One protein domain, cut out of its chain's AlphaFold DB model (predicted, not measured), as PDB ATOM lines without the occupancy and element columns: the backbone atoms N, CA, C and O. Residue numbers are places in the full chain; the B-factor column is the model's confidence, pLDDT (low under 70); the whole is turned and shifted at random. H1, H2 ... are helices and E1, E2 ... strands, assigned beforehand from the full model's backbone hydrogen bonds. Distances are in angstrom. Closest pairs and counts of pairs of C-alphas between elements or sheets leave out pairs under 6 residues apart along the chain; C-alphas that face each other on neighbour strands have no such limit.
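Overview. This is residues 5 to 74 of the 147 residues of an uncharacterized protein of Nocardia sp. NRRL S-836 (UniProt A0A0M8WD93). A long helix, H1, turns back into a shorter one, H2, as a helical hairpin, and a two-stranded ribbon, E1 and E2, runs alongside, E1 near H1 and E2 near H2. The whole is a rod, with H1 along its length. The printed part has 70 residues, with two named helices and then two named strands in the order H1 H2 E1 E2; the sheet, E1 - E2, is antiparallel, and the class is mixed, helices and strands. It is compact, with a radius of gyration of the C-alphas of 12.4 A, and spans 41 by 19 by 17 A.

Arrangement. H1, residues 5 to 31, and H2, residues 36 to 50, touch and form a hairpin, at a shallow tilt of 28 degrees, opposite ways. H1 touches H2 with residues 17 to 28 alone; the closest C-alphas, of Val 28 and Ala 36, are 6.4 A apart. In both helices every O i to N i+4 pair is within hydrogen-bond range. E1, residues 54 to 61, bends by 64 degrees at residue 57. Its closest C-alphas with H1, of Phe 27 and Leu 59, are 6.7 A apart. E2, residues 67 to 73, forms an antiparallel hairpin with E1, their directions at 160 degrees; N 57 and O 70 are 2.8 A apart and N 70 and O 58 3.0 A, within hydrogen-bond range. The closest C-alphas of H2 and E2, of Leu 39 and Pro 67, are 5.8 A apart. H1 and E2 are apart.

Along the chain. H1 begins at C-alpha 5, (130.567, 209.564, 277.929), and is 38.7 A long from first to last C-alpha. H2 measures 20.3 A, E1 19.7 A and E2 19.2 A; E2 ends at C-alpha 73, (146.498, 208.253, 269.528).

Size, cuts and confidence. The C-alphas farthest apart, of Arg 5 and Ser 63, are 41.6 A apart. The printed part has no cut, and its three links are tight. Its mean pLDDT is 91.2; residues 5 to 7 are under 70.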
ATOM      1  N   ARG A   5     129.300 209.877 278.614       62.31
ATOM      2  CA  ARG A   5     130.567 209.564 277.929       62.31
ATOM      3  C   ARG A   5     130.491 209.787 276.409       62.31
ATOM      4  O   ARG A   5     131.419 210.343 275.831       62.31
ATOM      5  N   GLN A   6     129.362 209.460 275.774       62.34
ATOM      6  CA  GLN A   6     129.162 209.664 274.332       62.34
ATOM      7  C   GLN A   6     129.015 211.148 273.953       62.34
ATOM      8  O   GLN A   6     129.380 211.530 272.841       62.34
ATOM      9  N   ARG A   7     128.536 212.018 274.861       69.88
ATOM     10  CA  ARG A   7     128.522 213.475 274.610       69.88
ATOM     11  C   ARG A   7     129.927 214.064 274.622       69.88
ATOM     12  O   ARG A   7     130.237 214.893 273.768       69.88
ATOM     13  N   GLY A   8     130.773 213.617 275.552       81.06
ATOM     14  CA  GLY A   8     132.174 214.034 275.618       81.06
ATOM     15  C   GLY A   8     132.952 213.641 274.361       81.06
ATOM     16  O   GLY A   8     133.645 214.470 273.775       81.06
ATOM     17  N   GLU A   9     132.769 212.407 273.890       82.31
ATOM     18  CA  GLU A   9     133.436 211.899 272.684       82.31
ATOM     19  C   GLU A   9     132.990 212.612 271.404       82.31
ATOM     20  O   GLU A   9     133.830 212.951 270.570       82.31
ATOM     21  N   ALA A  10     131.695 212.901 271.253       86.56
ATOM     22  CA  ALA A  10     131.193 213.656 270.106       86.56
ATOM     23  C   ALA A  10     131.750 215.091 270.076       86.56
ATOM     24  O   ALA A  10     132.151 215.579 269.015       86.56
ATOM     25  N   GLY A  11     131.828 215.751 271.238       89.88
ATOM     26  CA  GLY A  11     132.436 217.078 271.367       89.88
ATOM     27  C   GLY A  11     133.933 217.069 271.055       89.88
ATOM     28  O   GLY A  11     134.420 217.924 270.311       89.88
ATOM     29  N   LEU A  12     134.658 216.064 271.553       89.50
ATOM     30  CA  LEU A  12     136.076 215.884 271.254       89.50
ATOM     31  C   LEU A  12     136.295 215.638 269.756       89.50
ATOM     32  O   LEU A  12     137.149 216.281 269.153       89.50
ATOM     33  N   LEU A  13     135.482 214.784 269.127       91.81
ATOM     34  CA  LEU A  13     135.557 214.519 267.691       91.81
ATOM     35  C   LEU A  13     135.314 215.782 266.859       91.81
ATOM     36  O   LEU A  13     136.028 216.017 265.885       91.81
ATOM     37  N   ALA A  14     134.325 216.598 267.228       92.00
ATOM     38  CA  ALA A  14     134.056 217.864 266.551       92.00
ATOM     39  C   ALA A  14     135.257 218.816 266.646       92.00
ATOM     40  O   ALA A  14     135.655 219.407 265.642       92.00
ATOM     41  N   ARG A  15     135.889 218.898 267.823       92.00
ATOM     42  CA  ARG A  15     137.111 219.684 268.018       92.00
ATOM     43  C   ARG A  15     138.269 219.160 267.170       92.00
ATOM     44  O   ARG A  15     138.906 219.947 266.483       92.00
ATOM     45  N   ARG A  16     138.478 217.840 267.125       93.56
ATOM     46  CA  ARG A  16     139.512 217.231 266.273       93.56
ATOM     47  C   ARG A  16     139.295 217.520 264.790       93.56
ATOM     48  O   ARG A  16     140.249 217.836 264.096       93.56
ATOM     49  N   LYS A  17     138.049 217.483 264.308       94.38
ATOM     50  CA  LYS A  17     137.731 217.861 262.921       94.38
ATOM     51  C   LYS A  17     138.062 219.328 262.625       94.38
ATOM     52  O   LYS A  17     138.519 219.630 261.529       94.38
ATOM     53  N   ALA A  18     137.844 220.229 263.584       94.56
ATOM     54  CA  ALA A  18     138.224 221.633 263.434       94.56
ATOM     55  C   ALA A  18     139.753 221.811 263.393       94.56
ATOM     56  O   ALA A  18     140.254 222.567 262.559       94.56
ATOM     57  N   ASP A  19     140.488 221.077 264.237       94.38
ATOM     58  CA  ASP A  19     141.957 221.059 264.219       94.38
ATOM     59  C   ASP A  19     142.486 220.545 262.862       94.38
ATOM     60  O   ASP A  19     143.379 221.154 262.268       94.38
ATOM     61  N   ASP A  20     141.885 219.478 262.321       94.31
ATOM     62  CA  ASP A  20     142.234 218.922 261.007       94.31
ATOM     63  C   ASP A  20     142.023 219.934 259.867       94.31
ATOM     64  O   ASP A  20     142.830 220.018 258.936       94.31
ATOM     65  N   GLU A  21     140.949 220.727 259.924       96.69
ATOM     66  CA  GLU A  21     140.719 221.792 258.947       96.69
ATOM     67  C   GLU A  21     141.755 222.910 259.047       96.69
ATOM     68  O   GLU A  21     142.179 223.431 258.013       96.69
ATOM     69  N   GLU A  22     142.190 223.283 260.251       96.88
ATOM     70  CA  GLU A  22     143.250 224.282 260.400       96.88
ATOM     71  C   GLU A  22     144.590 223.762 259.868       96.88
ATOM     72  O   GLU A  22     145.316 224.501 259.196       96.88
ATOM     73  N   LEU A  23     144.890 222.474 260.066       94.81
ATOM     74  CA  LEU A  23     146.051 221.836 259.446       94.81
ATOM     75  C   LEU A  23     145.970 221.890 257.922       94.81
ATOM     76  O   LEU A  23     146.949 222.260 257.272       94.81
ATOM     77  N   LEU A  24     144.803 221.594 257.344       96.00
ATOM     78  CA  LEU A  24     144.604 221.687 255.900       96.00
ATOM     79  C   LEU A  24     144.800 223.124 255.399       96.00
ATOM     80  O   LEU A  24     145.482 223.336 254.396       96.00
ATOM     81  N   ARG A  25     144.271 224.130 256.106       97.06
ATOM     82  CA  ARG A  25     144.491 225.547 255.761       97.06
ATOM     83  C   ARG A  25     145.969 225.911 255.822       97.06
ATOM     84  O   ARG A  25     146.473 226.573 254.916       97.06
ATOM     85  N   ARG A  26     146.684 225.472 256.860       96.94
ATOM     86  CA  ARG A  26     148.131 225.689 256.991       96.94
ATOM     87  C   ARG A  26     148.899 225.041 255.841       96.94
ATOM     88  O   ARG A  26     149.758 225.703 255.263       96.94
ATOM     89  N   PHE A  27     148.554 223.808 255.477       95.12
ATOM     90  CA  PHE A  27     149.143 223.110 254.338       95.12
ATOM     91  C   PHE A  27     148.913 223.879 253.031       95.12
ATOM     92  O   PHE A  27     149.860 224.136 252.292       95.12
ATOM     93  N   VAL A  28     147.679 224.323 252.771       96.31
ATOM     94  CA  VAL A  28     147.338 225.089 251.561       96.31
ATOM     95  C   VAL A  28     148.082 226.422 251.500       96.31
ATOM     96  O   VAL A  28     148.542 226.808 250.428       96.31
ATOM     97  N   ARG A  29     148.262 227.108 252.636       96.44
ATOM     98  CA  ARG A  29     149.077 228.332 252.700       96.44
ATOM     99  C   ARG A  29     150.545 228.077 252.345       96.44
ATOM    100  O   ARG A  29     151.157 228.933 251.719       96.44
ATOM    101  N   ALA A  30     151.102 226.930 252.733       95.19
ATOM    102  CA  ALA A  30     152.514 226.604 252.520       95.19
ATOM    103  C   ALA A  30     152.811 225.994 251.137       95.19
ATOM    104  O   ALA A  30     153.857 226.269 250.554       95.19
ATOM    105  N   HIS A  31     151.907 225.166 250.607       93.00
ATOM    106  CA  HIS A  31     152.150 224.332 249.420       93.00
ATOM    107  C   HIS A  31     151.155 224.574 248.272       93.00
ATOM    108  O   HIS A  31     151.265 223.958 247.210       93.00
ATOM    109  N   GLY A  32     150.192 225.479 248.459       92.81
ATOM    110  CA  GLY A  32     149.147 225.786 247.486       92.81
ATOM    111  C   GLY A  32     147.956 224.822 247.526       92.81
ATOM    112  O   GLY A  32     147.902 223.857 248.288       92.81
ATOM    113  N   SER A  33     146.957 225.087 246.682       93.69
ATOM    114  CA  SER A  33     145.661 224.391 246.699       93.69
ATOM    115  C   SER A  33     145.600 223.114 245.854       93.69
ATOM    116  O   SER A  33     144.612 222.387 245.933       93.69
ATOM    117  N   ARG A  34     146.650 222.797 245.078       93.75
ATOM    118  CA  ARG A  34     146.653 221.692 244.096       93.75
ATOM    119  C   ARG A  34     146.228 220.346 244.694       93.75
ATOM    120  O   ARG A  34     145.541 219.575 244.033       93.75
ATOM    121  N   HIS A  35     146.625 220.073 245.936       92.38
ATOM    122  CA  HIS A  35     146.343 218.806 246.616       92.38
ATOM    123  C   HIS A  35     145.251 218.909 247.687       92.38
ATOM    124  O   HIS A  35     144.918 217.893 248.290       92.38
ATOM    125  N   ALA A  36     144.665 220.091 247.907       92.06
ATOM    126  CA  ALA A  36     143.786 220.366 249.046       92.06
ATOM    127  C   ALA A  36     142.576 219.421 249.116       92.06
ATOM    128  O   ALA A  36     142.313 218.832 250.159       92.06
ATOM    129  N   GLU A  37     141.880 219.221 247.996       93.62
ATOM    130  CA  GLU A  37     140.689 218.363 247.933       93.62
ATOM    131  C   GLU A  37     141.018 216.878 248.131       93.62
ATOM    132  O   GLU A  37     140.324 216.170 248.865       93.62
ATOM    133  N   LYS A  38     142.118 216.400 247.525       93.19
ATOM    134  CA  LYS A  38     142.592 215.018 247.718       93.19
ATOM    135  C   LYS A  38     142.934 214.785 249.190       93.19
ATOM    136  O   LYS A  38     142.519 213.780 249.766       93.19
ATOM    137  N   LEU A  39     143.636 215.738 249.798       93.75
ATOM    138  CA  LEU A  39     144.046 215.674 251.192       93.75
ATOM    139  C   LEU A  39     142.844 215.733 252.143       93.75
ATOM    140  O   LEU A  39     142.758 214.927 253.060       93.75
ATOM    141  N   ARG A  40     141.871 216.616 251.884       95.69
ATOM    142  CA  ARG A  40     140.636 216.732 252.674       95.69
ATOM    143  C   ARG A  40     139.840 215.433 252.689       95.69
ATOM    144  O   ARG A  40     139.403 214.987 253.747       95.69
ATOM    145  N   ARG A  41     139.680 214.808 251.519       95.00
ATOM    146  CA  ARG A  41     139.004 213.510 251.397       95.00
ATOM    147  C   ARG A  41     139.739 212.430 252.190       95.00
ATOM    148  O   ARG A  41     139.100 211.671 252.909       95.00
ATOM    149  N   TRP A  42     141.064 212.382 252.068       95.75
ATOM    150  CA  TRP A  42     141.895 211.406 252.768       95.75
ATOM    151  C   TRP A  42     141.868 211.596 254.292       95.75
ATOM    152  O   TRP A  42     141.654 210.627 255.015       95.75
ATOM    153  N   ILE A  43     141.955 212.838 254.782       94.88
ATOM    154  CA  ILE A  43     141.798 213.172 256.208       94.88
ATOM    155  C   ILE A  43     140.455 212.665 256.737       94.88
ATOM    156  O   ILE A  43     140.401 212.128 257.836       94.88
ATOM    157  N   GLY A  44     139.376 212.787 255.958       92.69
ATOM    158  CA  GLY A  44     138.065 212.262 256.344       92.69
ATOM    159  C   GLY A  44     138.068 210.751 256.608       92.69
ATOM    160  O   GLY A  44     137.440 210.308 257.568       92.69
ATOM    161  N   VAL A  45     138.803 209.980 255.799       93.69
ATOM    162  CA  VAL A  45     138.978 208.530 255.991       93.69
ATOM    163  C   VAL A  45     139.793 208.263 257.254       93.69
ATOM    164  O   VAL A  45     139.311 207.590 258.160       93.69
ATOM    165  N   VAL A  46     140.971 208.883 257.366       91.81
ATOM    166  CA  VAL A  46     141.872 208.707 258.516       91.81
ATOM    167  C   VAL A  46     141.193 209.097 259.827       91.81
ATOM    168  O   VAL A  46     141.306 208.393 260.824       91.81
ATOM    169  N   ARG A  47     140.430 210.191 259.847       93.75
ATOM    170  CA  ARG A  47     139.659 210.622 261.018       93.75
ATOM    171  C   ARG A  47     138.552 209.632 261.382       93.75
ATOM    172  O   ARG A  47     138.240 209.496 262.563       93.75
ATOM    173  N   GLY A  48     137.953 208.969 260.394       91.56
ATOM    174  CA  GLY A  48     137.002 207.882 260.619       91.56
ATOM    175  C   GLY A  48     137.644 206.708 261.358       91.56
ATOM    176  O   GLY A  48     137.051 206.200 262.306       91.56
ATOM    177  N   ASP A  49     138.874 206.360 260.982       91.38
ATOM    178  CA  ASP A  49     139.625 205.250 261.579       91.38
ATOM    179  C   ASP A  49     140.204 205.606 262.960       91.38
ATOM    180  O   ASP A  49     140.141 204.816 263.899       91.38
ATOM    181  N   LEU A  50     140.737 206.822 263.114       89.06
ATOM    182  CA  LEU A  50     141.344 207.311 264.357       89.06
ATOM    183  C   LEU A  50     140.323 207.741 265.423       89.06
ATOM    184  O   LEU A  50     140.645 207.829 266.615       89.06
ATOM    185  N   GLY A  51     139.108 208.092 265.001       90.94
ATOM    186  CA  GLY A  51     138.060 208.610 265.870       90.94
ATOM    187  C   GLY A  51     138.449 209.900 266.605       90.94
ATOM    188  O   GLY A  51     139.237 210.724 266.128       90.94
ATOM    189  N   ALA A  52     137.867 210.092 267.793       89.44
ATOM    190  CA  ALA A  52     138.047 211.298 268.608       89.44
ATOM    191  C   ALA A  52     139.424 211.385 269.300       89.44
ATOM    192  O   ALA A  52     139.813 212.451 269.777       89.44
ATOM    193  N   ARG A  53     140.150 210.264 269.370       86.38
ATOM    194  CA  ARG A  53     141.375 210.111 270.171       86.38
ATOM    195  C   ARG A  53     142.657 210.243 269.369       86.38
ATOM    196  O   ARG A  53     143.706 210.502 269.951       86.38
ATOM    197  N   GLY A  54     142.591 210.068 268.053       90.69
ATOM    198  CA  GLY A  54     143.729 210.393 267.210       90.69
ATOM    199  C   GLY A  54     143.931 211.895 267.099       90.69
ATOM    200  O   GLY A  54     142.979 212.675 267.026       90.69
ATOM    201  N   VAL A  55     145.180 212.308 267.028       91.94
ATOM    202  CA  VAL A  55     145.581 213.681 266.752       91.94
ATOM    203  C   VAL A  55     146.485 213.634 265.545       91.94
ATOM    204  O   VAL A  55     147.544 213.016 265.593       91.94
ATOM    205  N   ILE A  56     146.047 214.266 264.461       92.31
ATOM    206  CA  ILE A  56     146.891 214.492 263.296       92.31
ATOM    207  C   ILE A  56     147.745 215.711 263.632       92.31
ATOM    208  O   ILE A  56     147.220 216.712 264.112       92.31
ATOM    209  N   THR A  57     149.059 215.622 263.457       92.69
ATOM    210  CA  THR A  57     149.991 216.696 263.831       92.69
ATOM    211  C   THR A  57     150.503 217.456 262.621       92.69
ATOM    212  O   THR A  57     150.711 218.666 262.690       92.69
ATOM    213  N   GLU A  58     150.697 216.760 261.506       92.00
ATOM    214  CA  GLU A  58     151.268 217.337 260.299       92.00
ATOM    215  C   GLU A  58     150.790 216.588 259.062       92.00
ATOM    216  O   GLU A  58     150.577 215.379 259.088       92.00
ATOM    217  N   LEU A  59     150.639 217.342 257.978       93.31
ATOM    218  CA  LEU A  59     150.155 216.892 256.686       93.31
ATOM    219  C   LEU A  59     151.264 217.049 255.651       93.31
ATOM    220  O   LEU A  59     151.901 218.098 255.587       93.31
ATOM    221  N   PHE A  60     151.446 216.047 254.799       91.38
ATOM    222  CA  PHE A  60     152.413 216.101 253.710       91.38
ATOM    223  C   PHE A  60     151.882 215.403 252.459       91.38
ATOM    224  O   PHE A  60     150.927 214.629 252.496       91.38
ATOM    225  N   VAL A  61     152.513 215.692 251.324       93.19
ATOM    226  CA  VAL A  61     152.283 214.981 250.065       93.19
ATOM    227  C   VAL A  61     153.601 214.340 249.669       93.19
ATOM    228  O   VAL A  61     154.635 215.004 249.615       93.19
ATOM    229  N   GLN A  62     153.566 213.035 249.442       91.56
ATOM    230  CA  GLN A  62     154.718 212.261 249.003       91.56
ATOM    231  C   GLN A  62     155.098 212.621 247.557       91.56
ATOM    232  O   GLN A  62     154.310 213.200 246.809       91.56
ATOM    233  N   SER A  63     156.297 212.227 247.124       90.44
ATOM    234  CA  SER A  63     156.781 212.474 245.755       90.44
ATOM    235  C   SER A  63     155.912 211.829 244.665       90.44
ATOM    236  O   SER A  63     155.865 212.325 243.544       90.44
ATOM    237  N   ASN A  64     155.180 210.762 244.995       91.06
ATOM    238  CA  ASN A  64     154.199 210.106 244.123       91.06
ATOM    239  C   ASN A  64     152.829 210.823 244.082       91.06
ATOM    240  O   ASN A  64     151.912 210.353 243.412       91.06
ATOM    241  N   GLY A  65     152.664 211.941 244.798       89.06
ATOM    242  CA  GLY A  65     151.404 212.679 244.886       89.06
ATOM    243  C   GLY A  65     150.374 212.072 245.846       89.06
ATOM    244  O   GLY A  65     149.214 212.502 245.845       89.06
ATOM    245  N   GLU A  66     150.753 211.077 246.652       93.69
ATOM    246  CA  GLU A  66     149.891 210.505 247.684       93.69
ATOM    247  C   GLU A  66     149.925 211.335 248.976       93.69
ATOM    248  O   GLU A  66     150.995 211.785 249.399       93.69
ATOM    249  N   PRO A  67     148.761 211.573 249.607       93.25
ATOM    250  CA  PRO A  67     148.692 212.255 250.889       93.25
ATOM    251  C   PRO A  67     149.285 211.376 251.995       93.25
ATOM    252  O   PRO A  67     149.159 210.152 251.982       93.25
ATOM    253  N   GLY A  68     149.904 212.017 252.975       91.06
ATOM    254  CA  GLY A  68     150.342 211.391 254.212       91.06
ATOM    255  C   GLY A  68     150.165 212.339 255.388       91.06
ATOM    256  O   GLY A  68     150.010 213.553 255.218       91.06
ATOM    257  N   ALA A  69     150.175 211.779 256.591       93.25
ATOM    258  CA  ALA A  69     150.175 212.567 257.808       93.25
ATOM    259  C   ALA A  69     150.904 211.855 258.933       93.25
ATOM    260  O   ALA A  69     150.934 210.626 258.994       93.25
ATOM    261  N   TYR A  70     151.437 212.653 259.847       91.62
ATOM    262  CA  TYR A  70     151.876 212.176 261.146       91.62
ATOM    263  C   TYR A  70     150.715 212.282 262.130       91.62
ATOM    264  O   TYR A  70     149.978 213.274 262.131       91.62
ATOM    265  N   TYR A  71     150.533 211.255 262.956       93.31
ATOM    266  CA  TYR A  71     149.501 211.236 263.982       93.31
ATOM    267  C   TYR A  71     149.952 210.462 265.222       93.31
ATOM    268  O   TYR A  71     150.865 209.641 265.166       93.31
ATOM    269  N   TYR A  72     149.285 210.713 266.344       89.81
ATOM    270  CA  TYR A  72     149.360 209.885 267.547       89.81
ATOM    271  C   TYR A  72     147.949 209.619 268.075       89.81
ATOM    272  O   TYR A  72     147.018 210.356 267.760       89.81
ATOM    273  N   VAL A  73     147.770 208.557 268.860       90.62
ATOM    274  CA  VAL A  73     146.498 208.253 269.528       90.62
ATOM    275  C   VAL A  73     146.711 208.433 271.020       90.62
ATOM    276  O   VAL A  73     147.588 207.783 271.586       90.62
ATOM    277  N   ASP A  74     145.930 209.313 271.647       82.44
ATOM    278  CA  ASP A  74     145.983 209.499 273.098       82.44
ATOM    279  C   ASP A  74     145.659 208.151 273.776       82.44
ATOM    280  O   ASP A  74     144.552 207.626 273.558       82.44
TER     281      ASP A  74